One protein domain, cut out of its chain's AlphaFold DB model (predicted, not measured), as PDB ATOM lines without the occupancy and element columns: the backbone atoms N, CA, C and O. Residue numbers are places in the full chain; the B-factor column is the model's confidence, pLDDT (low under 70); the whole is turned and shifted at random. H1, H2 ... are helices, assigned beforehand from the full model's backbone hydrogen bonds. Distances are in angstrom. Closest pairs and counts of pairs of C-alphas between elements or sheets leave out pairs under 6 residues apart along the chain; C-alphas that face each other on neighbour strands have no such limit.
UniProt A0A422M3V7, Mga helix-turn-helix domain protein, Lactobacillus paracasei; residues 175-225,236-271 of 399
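Overview. This is residues 175 to 225 and 236 to 271 of the 399 residues of the protein "Mga helix-turn-helix domain protein" of Lactobacillus paracasei (UniProt A0A422M3V7). Two helices, H3 and H2, run opposite ways at a small angle to each other with only a narrow contact, and H1 crosses H2 nearly at a right angle. The remaining chain is long loop: residues 190 to 203 run from the end of H1 round to the beginning of H2, and residues 239 to 244 pass between H1 and H3. The printed part has 87 residues with three named helices, in the order H1, H2, H3, and no named strand; its class is all helix. It is compact, with a radius of gyration of the C-alphas of 12.2 A, and rounded, with spans of 35 by 31 by 24 A.

Along the chain. The longest helix, H3, holds residues 254 to 270 and measures 24.4 A from first to last C-alpha. It begins at C-alpha 254 (281.170, 306.110, 368.202) and ends at C-alpha 270 (277.623, 316.967, 389.714). H2 holds residues 204 to 218 and measures 20.6 A. H1 holds residues 175 to 189 and measures 21.5 A, beginning at C-alpha 175 (295.274, 297.258, 389.494).

Arrangement. H3 and H2 only just touch, with 3 pairs of C-alphas within 8 A. Their closest C-alphas, those of Ser 267 and Ile 209, are 7.6 A apart. H3 touches H2 with residues 260 to 267 alone, and H2 touches H3 with residues 209 to 213 alone. The two run opposite ways at a shallow tilt of 21 degrees, with 12.1 A from centre to centre. H2 and H1 touch, with 10 pairs of C-alphas within 8 A, and their closest C-alphas are those of Ala 211 and Ala 180, 5.5 A apart. Their lines stand about perpendicular, but only just, at 70.1 degrees, and their centres are 10.1 A apart. H1 and H3 are apart. In H1, H2 and H3 every O i to N i+4 pair is within hydrogen-bond range.

Size, cuts and confidence. The two C-alphas farthest apart in the domain are those of Ala 175 and Thr 237, at 35.6 A. Residues 226 to 235 are cut out and not printed, and C-alphas 225 and 236 are 16.6 A apart across this cut. The link from H2 to H3 runs across the cut. The link from H1 to H2, residues 190 to 203, is long, and its C-alphas lie 11 to 17 A from the mean of all C-alphas. Residues 236 to 253 form another stretch with no named element, 6 to 19 A from that mean. The mean pLDDT of the printed part is 92.5, and one printed residue, 237, is under 70.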
ATOM      1  N   ALA A 175     295.090 297.114 390.936       95.25
ATOM      2  CA  ALA A 175     295.274 297.258 389.494       95.25
ATOM      3  C   ALA A 175     294.339 298.342 388.939       95.25
ATOM      4  O   ALA A 175     294.828 299.300 388.342       95.25
ATOM      5  N   GLU A 176     293.046 298.255 389.252       94.69
ATOM      6  CA  GLU A 176     292.028 299.233 388.841       94.69
ATOM      7  C   GLU A 176     292.308 300.629 389.421       94.69
ATOM      8  O   GLU A 176     292.125 301.642 388.748       94.69
ATOM      9  N   GLU A 177     292.826 300.719 390.653       95.12
ATOM     10  CA  GLU A 177     293.246 302.004 391.226       95.12
ATOM     11  C   GLU A 177     294.381 302.656 390.420       95.12
ATOM     12  O   GLU A 177     294.367 303.866 390.171       95.12
ATOM     13  N   ARG A 178     295.390 301.867 390.025       95.94
ATOM     14  CA  ARG A 178     296.522 302.365 389.228       95.94
ATOM     15  C   ARG A 178     296.073 302.794 387.839       95.94
ATOM     16  O   ARG A 178     296.526 303.833 387.366       95.94
ATOM     17  N   GLU A 179     295.179 302.031 387.227       95.88
ATOM     18  CA  GLU A 179     294.589 302.354 385.931       95.88
ATOM     19  C   GLU A 179     293.800 303.668 385.987       95.88
ATOM     20  O   GLU A 179     294.101 304.591 385.229       95.88
ATOM     21  N   ALA A 180     292.889 303.829 386.953       96.19
ATOM     22  CA  ALA A 180     292.124 305.066 387.123       96.19
ATOM     23  C   ALA A 180     293.036 306.290 387.334       96.19
ATOM     24  O   ALA A 180     292.802 307.355 386.761       96.19
ATOM     25  N   LYS A 181     294.121 306.146 388.109       96.50
ATOM     26  CA  LYS A 181     295.128 307.210 388.278       96.50
ATOM     27  C   LYS A 181     295.862 307.531 386.976       96.50
ATOM     28  O   LYS A 181     296.095 308.705 386.691       96.50
ATOM     29  N   ALA A 182     296.239 306.518 386.197       96.62
ATOM     30  CA  ALA A 182     296.917 306.706 384.919       96.62
ATOM     31  C   ALA A 182     296.013 307.431 383.912       96.62
ATOM     32  O   ALA A 182     296.432 308.423 383.319       96.62
ATOM     33  N   LEU A 183     294.754 307.011 383.794       95.81
ATOM     34  CA  LEU A 183     293.766 307.649 382.926       95.81
ATOM     35  C   LEU A 183     293.471 309.091 383.361       95.81
ATOM     36  O   LEU A 183     293.510 310.003 382.538       95.81
ATOM     37  N   LEU A 184     293.278 309.346 384.661       95.44
ATOM     38  CA  LEU A 184     293.072 310.709 385.159       95.44
ATOM     39  C   LEU A 184     294.294 311.608 384.904       95.44
ATOM     40  O   LEU A 184     294.140 312.806 384.667       95.44
ATOM     41  N   LYS A 185     295.511 311.048 384.912       95.31
ATOM     42  CA  LYS A 185     296.723 311.779 384.524       95.31
ATOM     43  C   LYS A 185     296.670 312.214 383.057       95.31
ATOM     44  O   LYS A 185     297.003 313.364 382.790       95.31
ATOM     45  N   VAL A 186     296.225 311.345 382.149       94.94
ATOM     46  CA  VAL A 186     296.034 311.681 380.724       94.94
ATOM     47  C   VAL A 186     294.984 312.782 380.569       94.94
ATOM     48  O   VAL A 186     295.240 313.797 379.924       94.94
ATOM     49  N   ILE A 187     293.838 312.656 381.246       94.38
ATOM     50  CA  ILE A 187     292.794 313.693 381.237       94.38
ATOM     51  C   ILE A 187     293.360 315.039 381.714       94.38
ATOM     52  O   ILE A 187     293.157 316.063 381.067       94.38
ATOM     53  N   ASN A 188     294.126 315.044 382.807       92.38
ATOM     54  CA  ASN A 188     294.738 316.251 383.365       92.38
ATOM     55  C   ASN A 188     295.812 316.891 382.464       92.38
ATOM     56  O   ASN A 188     296.168 318.045 382.699       92.38
ATOM     57  N   GLN A 189     296.349 316.168 381.477       91.44
ATOM     58  CA  GLN A 189     297.282 316.701 380.473       91.44
ATOM     59  C   GLN A 189     296.560 317.351 379.286       91.44
ATOM     60  O   GLN A 189     297.196 318.037 378.485       91.44
ATOM     61  N   THR A 190     295.245 317.162 379.171       88.56
ATOM     62  CA  THR A 190     294.445 317.801 378.126       88.56
ATOM     63  C   THR A 190     294.418 319.313 378.341       88.56
ATOM     64  O   THR A 190     294.331 319.793 379.474       88.56
ATOM     65  N   LYS A 191     294.471 320.078 377.244       84.94
ATOM     66  CA  LYS A 191     294.313 321.536 377.278       84.94
ATOM     67  C   LYS A 191     293.019 321.906 378.010       84.94
ATOM     68  O   LYS A 191     291.978 321.289 377.790       84.94
ATOM     69  N   GLN A 192     293.096 322.935 378.849       83.25
ATOM     70  CA  GLN A 192     291.938 323.440 379.573       83.25
ATOM     71  C   GLN A 192     290.796 323.785 378.608       83.25
ATOM     72  O   GLN A 192     290.998 324.491 377.617       83.25
ATOM     73  N   ALA A 193     289.604 323.292 378.929       86.12
ATOM     74  CA  ALA A 193     288.381 323.481 378.158       86.12
ATOM     75  C   ALA A 193     287.186 323.670 379.108       86.12
ATOM     76  O   ALA A 193     287.340 323.682 380.335       86.12
ATOM     77  N   PHE A 194     285.986 323.834 378.551       89.94
ATOM     78  CA  PHE A 194     284.746 323.883 379.325       89.94
ATOM     79  C   PHE A 194     284.649 322.676 380.277       89.94
ATOM     80  O   PHE A 194     284.784 321.540 379.836       89.94
ATOM     81  N   LEU A 195     284.490 322.913 381.588       89.38
ATOM     82  CA  LEU A 195     284.425 321.906 382.667       89.38
ATOM     83  C   LEU A 195     285.647 320.981 382.830       89.38
ATOM     84  O   LEU A 195     285.691 320.168 383.761       89.38
ATOM     85  N   VAL A 196     286.667 321.127 381.985       86.75
ATOM     86  CA  VAL A 196     287.910 320.359 382.038       86.75
ATOM     87  C   VAL A 196     289.021 321.266 382.536       86.75
ATOM     88  O   VAL A 196     289.650 322.003 381.781       86.75
ATOM     89  N   SER A 197     289.271 321.163 383.838       84.25
ATOM     90  CA  SER A 197     290.455 321.711 384.502       84.25
ATOM     91  C   SER A 197     291.219 320.579 385.195       84.25
ATOM     92  O   SER A 197     290.568 319.642 385.686       84.25
ATOM     93  N   PRO A 198     292.560 320.644 385.278       81.00
ATOM     94  CA  PRO A 198     293.341 319.640 385.989       81.00
ATOM     95  C   PRO A 198     292.869 319.474 387.437       81.00
ATOM     96  O   PRO A 198     292.729 320.451 388.170       81.00
ATOM     97  N   ILE A 199     292.632 318.232 387.860       78.75
ATOM     98  CA  ILE A 199     292.307 317.901 389.253       78.75
ATOM     99  C   ILE A 199     293.614 317.556 389.964       78.75
ATOM    100  O   ILE A 199     294.122 316.438 389.822       78.75
ATOM    101  N   GLN A 200     294.178 318.522 390.692       74.81
ATOM    102  CA  GLN A 200     295.417 318.352 391.451       74.81
ATOM    103  C   GLN A 200     295.280 318.921 392.878       74.81
ATOM    104  O   GLN A 200     294.957 320.099 393.018       74.81
ATOM    105  N   PRO A 201     295.535 318.116 393.932       80.06
ATOM    106  CA  PRO A 201     295.789 316.671 393.891       80.06
ATOM    107  C   PRO A 201     294.568 315.891 393.367       80.06
ATOM    108  O   PRO A 201     293.441 316.376 393.432       80.06
ATOM    109  N   MET A 202     294.789 314.683 392.834       85.12
ATOM    110  CA  MET A 202     293.693 313.820 392.372       85.12
ATOM    111  C   MET A 202     292.742 313.529 393.538       85.12
ATOM    112  O   MET A 202     293.141 312.893 394.517       85.12
ATOM    113  N   SER A 203     291.495 313.994 393.445       87.88
ATOM    114  CA  SER A 203     290.495 313.729 394.478       87.88
ATOM    115  C   SER A 203     290.014 312.280 394.413       87.88
ATOM    116  O   SER A 203     289.960 311.667 393.341       87.88
ATOM    117  N   LYS A 204     289.640 311.719 395.570       89.06
ATOM    118  CA  LYS A 204     289.090 310.356 395.639       89.06
ATOM    119  C   LYS A 204     287.779 310.259 394.865       89.06
ATOM    120  O   LYS A 204     287.534 309.235 394.243       89.06
ATOM    121  N   GLU A 205     286.973 311.316 394.857       90.75
ATOM    122  CA  GLU A 205     285.717 311.378 394.113       90.75
ATOM    123  C   GLU A 205     285.936 311.276 392.600       90.75
ATOM    124  O   GLU A 205     285.242 310.508 391.938       90.75
ATOM    125  N   ALA A 206     286.921 312.003 392.060       92.06
ATOM    126  CA  ALA A 206     287.232 311.964 390.633       92.06
ATOM    127  C   ALA A 206     287.756 310.590 390.205       92.06
ATOM    128  O   ALA A 206     287.333 310.058 389.179       92.06
ATOM    129  N   LEU A 207     288.638 309.997 391.016       95.06
ATOM    130  CA  LEU A 207     289.114 308.632 390.792       95.06
ATOM    131  C   LEU A 207     287.965 307.625 390.868       95.06
ATOM    132  O   LEU A 207     287.917 306.703 390.062       95.06
ATOM    133  N   LEU A 208     287.044 307.793 391.820       95.94
ATOM    134  CA  LEU A 208     285.934 306.869 392.025       95.94
ATOM    135  C   LEU A 208     284.938 306.905 390.863       95.94
ATOM    136  O   LEU A 208     284.552 305.843 390.391       95.94
ATOM    137  N   ILE A 209     284.564 308.091 390.368       95.56
ATOM    138  CA  ILE A 209     283.724 308.213 389.163       95.56
ATOM    139  C   ILE A 209     284.382 307.518 387.980       95.56
ATOM    140  O   ILE A 209     283.731 306.731 387.299       95.56
ATOM    141  N   LEU A 210     285.669 307.792 387.752       96.31
ATOM    142  CA  LEU A 210     286.381 307.229 386.615       96.31
ATOM    143  C   LEU A 210     286.492 305.705 386.729       96.31
ATOM    144  O   LEU A 210     286.235 305.003 385.761       96.31
ATOM    145  N   ALA A 211     286.800 305.183 387.916       97.31
ATOM    146  CA  ALA A 211     286.868 303.746 388.158       97.31
ATOM    147  C   ALA A 211     285.502 303.059 387.998       97.31
ATOM    148  O   ALA A 211     285.431 301.985 387.410       97.31
ATOM    149  N   ILE A 212     284.410 303.685 388.457       97.75
ATOM    150  CA  ILE A 212     283.046 303.181 388.232       97.75
ATOM    151  C   ILE A 212     282.736 303.158 386.736       97.75
ATOM    152  O   ILE A 212     282.306 302.131 386.225       97.75
ATOM    153  N   GLN A 213     282.971 304.264 386.029       97.56
ATOM    154  CA  GLN A 213     282.753 304.348 384.586       97.56
ATOM    155  C   GLN A 213     283.523 303.245 383.852       97.56
ATOM    156  O   GLN A 213     282.943 302.533 383.036       97.56
ATOM    157  N   MET A 214     284.790 303.046 384.217       96.44
ATOM    158  CA  MET A 214     285.623 302.003 383.638       96.44
ATOM    159  C   MET A 214     285.105 300.598 383.898       96.44
ATOM    160  O   MET A 214     284.975 299.805 382.968       96.44
ATOM    161  N   LEU A 215     284.761 300.304 385.148       96.12
ATOM    162  CA  LEU A 215     284.192 299.021 385.524       96.12
ATOM    163  C   LEU A 215     282.928 298.714 384.710       96.12
ATOM    164  O   LEU A 215     282.765 297.601 384.212       96.12
ATOM    165  N   ARG A 216     282.040 299.702 384.549       96.69
ATOM    166  CA  ARG A 216     280.782 299.535 383.813       96.69
ATOM    167  C   ARG A 216     281.006 299.318 382.320       96.69
ATOM    168  O   ARG A 216     280.419 298.386 381.778       96.69
ATOM    169  N   ILE A 217     281.903 300.078 381.691       96.31
ATOM    170  CA  ILE A 217     282.324 299.855 380.296       96.31
ATOM    171  C   ILE A 217     282.885 298.437 380.123       96.31
ATOM    172  O   ILE A 217     282.449 297.708 379.235       96.31
ATOM    173  N   ASN A 218     283.794 298.014 381.005       93.62
ATOM    174  CA  ASN A 218     284.444 296.701 380.934       93.62
ATOM    175  C   ASN A 218     283.463 295.537 381.142       93.62
ATOM    176  O   ASN A 218     283.687 294.443 380.629       93.62
ATOM    177  N   CYS A 219     282.360 295.774 381.855       92.81
ATOM    178  CA  CYS A 219     281.264 294.815 382.009       92.81
ATOM    179  C   CYS A 219     280.238 294.863 380.858       92.81
ATOM    180  O   CYS A 219     279.205 294.206 380.948       92.81
ATOM    181  N   GLY A 220     280.477 295.641 379.795       94.06
ATOM    182  CA  GLY A 220     279.554 295.767 378.661       94.06
ATOM    183  C   GLY A 220     278.338 296.663 378.930       94.06
ATOM    184  O   GLY A 220     277.344 296.581 378.215       94.06
ATOM    185  N   HIS A 221     278.402 297.521 379.950       95.69
ATOM    186  CA  HIS A 221     277.349 298.471 380.319       95.69
ATOM    187  C   HIS A 221     277.750 299.906 379.953       95.69
ATOM    188  O   HIS A 221     277.819 300.805 380.800       95.69
ATOM    189  N   ALA A 222     278.064 300.103 378.673       96.25
ATOM    190  CA  ALA A 222     278.336 301.422 378.127       96.25
ATOM    191  C   ALA A 222     277.079 302.302 378.169       96.25
ATOM    192  O   ALA A 222     275.943 301.830 378.066       96.25
ATOM    193  N   LEU A 223     277.288 303.602 378.337       96.25
ATOM    194  CA  LEU A 223     276.213 304.564 378.419       96.25
ATOM    195  C   LEU A 223     275.584 304.801 377.041       96.25
ATOM    196  O   LEU A 223     276.277 304.984 376.042       96.25
ATOM    197  N   LEU A 224     274.257 304.896 377.011       93.62
ATOM    198  CA  LEU A 224     273.513 305.310 375.827       93.62
ATOM    199  C   LEU A 224     273.309 306.837 375.795       93.62
ATOM    200  O   LEU A 224     273.246 307.480 376.846       93.62
ATOM    201  N   PRO A 225     273.160 307.452 374.606       93.56
ATOM    202  CA  PRO A 225     272.937 308.891 374.496       93.56
ATOM    203  C   PRO A 225     271.727 309.383 375.303       93.56
ATOM    204  O   PRO A 225     270.594 308.960 375.084       93.56
ATOM    205  N   GLU A 236     278.703 324.216 372.423       84.94
ATOM    206  CA  GLU A 236     280.092 323.792 372.603       84.94
ATOM    207  C   GLU A 236     280.524 323.000 371.358       84.94
ATOM    208  O   GLU A 236     280.107 321.860 371.153       84.94
ATOM    209  N   THR A 237     281.317 323.614 370.479       69.94
ATOM    210  CA  THR A 237     281.601 323.060 369.142       69.94
ATOM    211  C   THR A 237     282.791 322.097 369.094       69.94
ATOM    212  O   THR A 237     282.806 321.226 368.230       69.94
ATOM    213  N   GLU A 238     283.744 322.177 370.032       77.75
ATOM    214  CA  GLU A 238     284.950 321.330 370.046       77.75
ATOM    215  C   GLU A 238     285.391 320.963 371.473       77.75
ATOM    216  O   GLU A 238     286.355 321.499 372.024       77.75
ATOM    217  N   LEU A 239     284.676 320.029 372.104       88.69
ATOM    218  CA  LEU A 239     285.104 319.469 373.388       88.69
ATOM    219  C   LEU A 239     286.114 318.336 373.182       88.69
ATOM    220  O   LEU A 239     285.794 317.400 372.438       88.69
ATOM    221  N   PRO A 240     287.280 318.372 373.861       92.75
ATOM    222  CA  PRO A 240     288.301 317.345 373.707       92.75
ATOM    223  C   PRO A 240     287.757 315.962 374.057       92.75
ATOM    224  O   PRO A 240     286.975 315.807 374.995       92.75
ATOM    225  N   ASP A 241     288.205 314.942 373.327       92.81
ATOM    226  CA  ASP A 241     287.735 313.568 373.532       92.81
ATOM    227  C   ASP A 241     288.257 312.925 374.822       92.81
ATOM    228  O   ASP A 241     287.708 311.926 375.290       92.81
ATOM    229  N   LEU A 242     289.256 313.545 375.457       95.06
ATOM    230  CA  LEU A 242     289.912 313.053 376.665       95.06
ATOM    231  C   LEU A 242     290.486 311.648 376.421       95.06
ATOM    232  O   LEU A 242     291.329 311.474 375.548       95.06
ATOM    233  N   ILE A 243     290.031 310.659 377.187       96.19
ATOM    234  CA  ILE A 243     290.373 309.242 377.018       96.19
ATOM    235  C   ILE A 243     289.292 308.471 376.249       96.19
ATOM    236  O   ILE A 243     289.423 307.272 376.063       96.19
ATOM    237  N   PHE A 244     288.188 309.106 375.847       97.06
ATOM    238  CA  PHE A 244     287.034 308.424 375.255       97.06
ATOM    239  C   PHE A 244     287.204 308.286 373.743       97.06
ATOM    240  O   PHE A 244     286.436 308.835 372.955       97.06
ATOM    241  N   THR A 245     288.239 307.545 373.347       97.00
ATOM    242  CA  THR A 245     288.605 307.284 371.951       97.00
ATOM    243  C   THR A 245     288.681 305.778 371.678       97.00
ATOM    244  O   THR A 245     288.803 304.989 372.621       97.00
ATOM    245  N   PRO A 246     288.655 305.349 370.402       97.19
ATOM    246  CA  PRO A 246     288.841 303.942 370.043       97.19
ATOM    247  C   PRO A 246     290.183 303.347 370.500       97.19
ATOM    248  O   PRO A 246     290.265 302.141 370.698       97.19
ATOM    249  N   ASP A 247     291.215 304.173 370.708       96.56
ATOM    250  CA  ASP A 247     292.525 303.705 371.188       96.56
ATOM    251  C   ASP A 247     292.456 303.175 372.626       96.56
ATOM    252  O   ASP A 247     293.129 302.205 372.969       96.56
ATOM    253  N   TYR A 248     291.632 303.805 373.468       95.88
ATOM    254  CA  TYR A 248     291.405 303.371 374.847       95.88
ATOM    255  C   TYR A 248     290.253 302.366 374.951       95.88
ATOM    256  O   TYR A 248     290.330 301.434 375.750       95.88
ATOM    257  N   PHE A 249     289.198 302.530 374.145       96.62
ATOM    258  CA  PHE A 249     287.990 301.700 374.192       96.62
ATOM    259  C   PHE A 249     287.603 301.179 372.798       96.62
ATOM    260  O   PHE A 249     286.603 301.619 372.226       96.62
ATOM    261  N   PRO A 250     288.355 300.209 372.244       95.94
ATOM    262  CA  PRO A 250     288.171 299.744 370.864       95.94
ATOM    263  C   PRO A 250     286.839 299.022 370.622       95.94
ATOM    264  O   PRO A 250     286.392 298.919 369.484       95.94
ATOM    265  N   ASN A 251     286.201 298.528 371.685       95.69
ATOM    266  CA  ASN A 251     284.942 297.786 371.603       95.69
ATOM    267  C   ASN A 251     283.698 298.685 371.674       95.69
ATOM    268  O   ASN A 251     282.589 298.176 371.532       95.69
ATOM    269  N   LEU A 252     283.859 299.991 371.916       97.62
ATOM    270  CA  LEU A 252     282.739 300.926 371.973       97.62
ATOM    271  C   LEU A 252     282.455 301.524 370.596       97.62
ATOM    272  O   LEU A 252     283.358 301.926 369.862       97.62
ATOM    273  N   SER A 253     281.174 301.646 370.263       97.12
ATOM    274  CA  SER A 253     280.736 302.404 369.095       97.12
ATOM    275  C   SER A 253     281.012 303.902 369.267       97.12
ATOM    276  O   SER A 253     281.114 304.426 370.377       97.12
ATOM    277  N   ALA A 254     281.039 304.649 368.160       96.69
ATOM    278  CA  ALA A 254     281.170 306.110 368.202       96.69
ATOM    279  C   ALA A 254     280.061 306.794 369.031       96.69
ATOM    280  O   ALA A 254     280.290 307.841 369.639       96.69
ATOM    281  N   SER A 255     278.857 306.208 369.067       96.25
ATOM    282  CA  SER A 255     277.744 306.731 369.863       96.25
ATOM    283  C   SER A 255     277.979 306.541 371.362       96.25
ATOM    284  O   SER A 255     277.764 307.481 372.127       96.25
ATOM    285  N   GLU A 256     278.478 305.371 371.763       97.44
ATOM    286  CA  GLU A 256     278.832 305.067 373.153       97.44
ATOM    287  C   GLU A 256     280.031 305.895 373.609       97.44
ATOM    288  O   GLU A 256     279.950 306.540 374.646       97.44
ATOM    289  N   LEU A 257     281.099 306.002 372.808       97.62
ATOM    290  CA  LEU A 257     282.246 306.874 373.110       97.62
ATOM    291  C   LEU A 257     281.803 308.319 373.369       97.62
ATOM    292  O   LEU A 257     282.220 308.949 374.346       97.62
ATOM    293  N   LYS A 258     280.898 308.839 372.530       95.69
ATOM    294  CA  LYS A 258     280.317 310.170 372.723       95.69
ATOM    295  C   LYS A 258     279.527 310.253 374.030       95.69
ATOM    296  O   LYS A 258     279.685 311.233 374.752       95.69
ATOM    297  N   ALA A 259     278.689 309.266 374.340       96.75
ATOM    298  CA  ALA A 259     277.908 309.250 375.574       96.75
ATOM    299  C   ALA A 259     278.802 309.145 376.825       96.75
ATOM    300  O   ALA A 259     278.589 309.877 377.788       96.75
ATOM    301  N   GLU A 260     279.847 308.318 376.792       97.75
ATOM    302  CA  GLU A 260     280.822 308.161 377.877       97.75
ATOM    303  C   GLU A 260     281.620 309.444 378.128       97.75
ATOM    304  O   GLU A 260     281.776 309.878 379.277       97.75
ATOM    305  N   LYS A 261     282.034 310.121 377.052       95.75
ATOM    306  CA  LYS A 261     282.594 311.469 377.142       95.75
ATOM    307  C   LYS A 261     281.618 312.411 377.832       95.75
ATOM    308  O   LYS A 261     281.968 313.066 378.809       95.75
ATOM    309  N   GLN A 262     280.381 312.468 377.351       95.25
ATOM    310  CA  GLN A 262     279.366 313.365 377.892       95.25
ATOM    311  C   GLN A 262     279.076 313.096 379.375       95.25
ATOM    312  O   GLN A 262     278.960 314.044 380.153       95.25
ATOM    313  N   TYR A 263     279.065 311.832 379.798       96.12
ATOM    314  CA  TYR A 263     278.963 311.464 381.206       96.12
ATOM    315  C   TYR A 263     280.112 312.015 382.045       96.12
ATOM    316  O   TYR A 263     279.869 312.567 383.119       96.12
ATOM    317  N   TYR A 264     281.354 311.921 381.561       95.31
ATOM    318  CA  TYR A 264     282.492 312.470 382.290       95.31
ATOM    319  C   TYR A 264     282.314 313.974 382.524       95.31
ATOM    320  O   TYR A 264     282.417 314.428 383.660       95.31
ATOM    321  N   TYR A 265     281.948 314.741 381.494       94.38
ATOM    322  CA  TYR A 265     281.663 316.176 381.625       94.38
ATOM    323  C   TYR A 265     280.493 316.463 382.573       94.38
ATOM    324  O   TYR A 265     280.598 317.334 383.437       94.38
ATOM    325  N   PHE A 266     279.406 315.696 382.473       94.62
ATOM    326  CA  PHE A 266     278.282 315.777 383.403       94.62
ATOM    327  C   PHE A 266     278.733 315.553 384.857       94.62
ATOM    328  O   PHE A 266     278.369 316.313 385.754       94.62
ATOM    329  N   SER A 267     279.612 314.577 385.097       93.06
ATOM    330  CA  SER A 267     280.136 314.278 386.433       93.06
ATOM    331  C   SER A 267     280.988 315.413 387.021       93.06
ATOM    332  O   SER A 267     281.004 315.608 388.237       93.06
ATOM    333  N   ARG A 268     281.641 316.227 386.173       89.94
ATOM    334  CA  ARG A 268     282.367 317.440 386.599       89.94
ATOM    335  C   ARG A 268     281.428 318.513 387.146       89.94
ATOM    336  O   ARG A 268     281.840 319.301 387.995       89.94
ATOM    337  N   MET A 269     280.180 318.531 386.681       88.06
ATOM    338  CA  MET A 269     279.130 319.418 387.178       88.06
ATOM    339  C   MET A 269     278.434 318.901 388.435       88.06
ATOM    340  O   MET A 269     277.920 319.702 389.207       88.06
ATOM    341  N   TYR A 270     278.408 317.589 388.648       84.94
ATOM    342  CA  TYR A 270     277.623 316.967 389.714       84.94
ATOM    343  C   TYR A 270     278.004 317.445 391.130       84.94
ATOM    344  O   TYR A 270     277.159 317.521 392.021       84.94
ATOM    345  N   PHE A 271     279.271 317.804 391.360       82.75
ATOM    346  CA  PHE A 271     279.731 318.233 392.680       82.75
ATOM    347  C   PHE A 271     279.449 319.707 392.962       82.75
ATOM    348  O   PHE A 271     279.894 320.596 392.235       82.75
TER     349      PHE A 271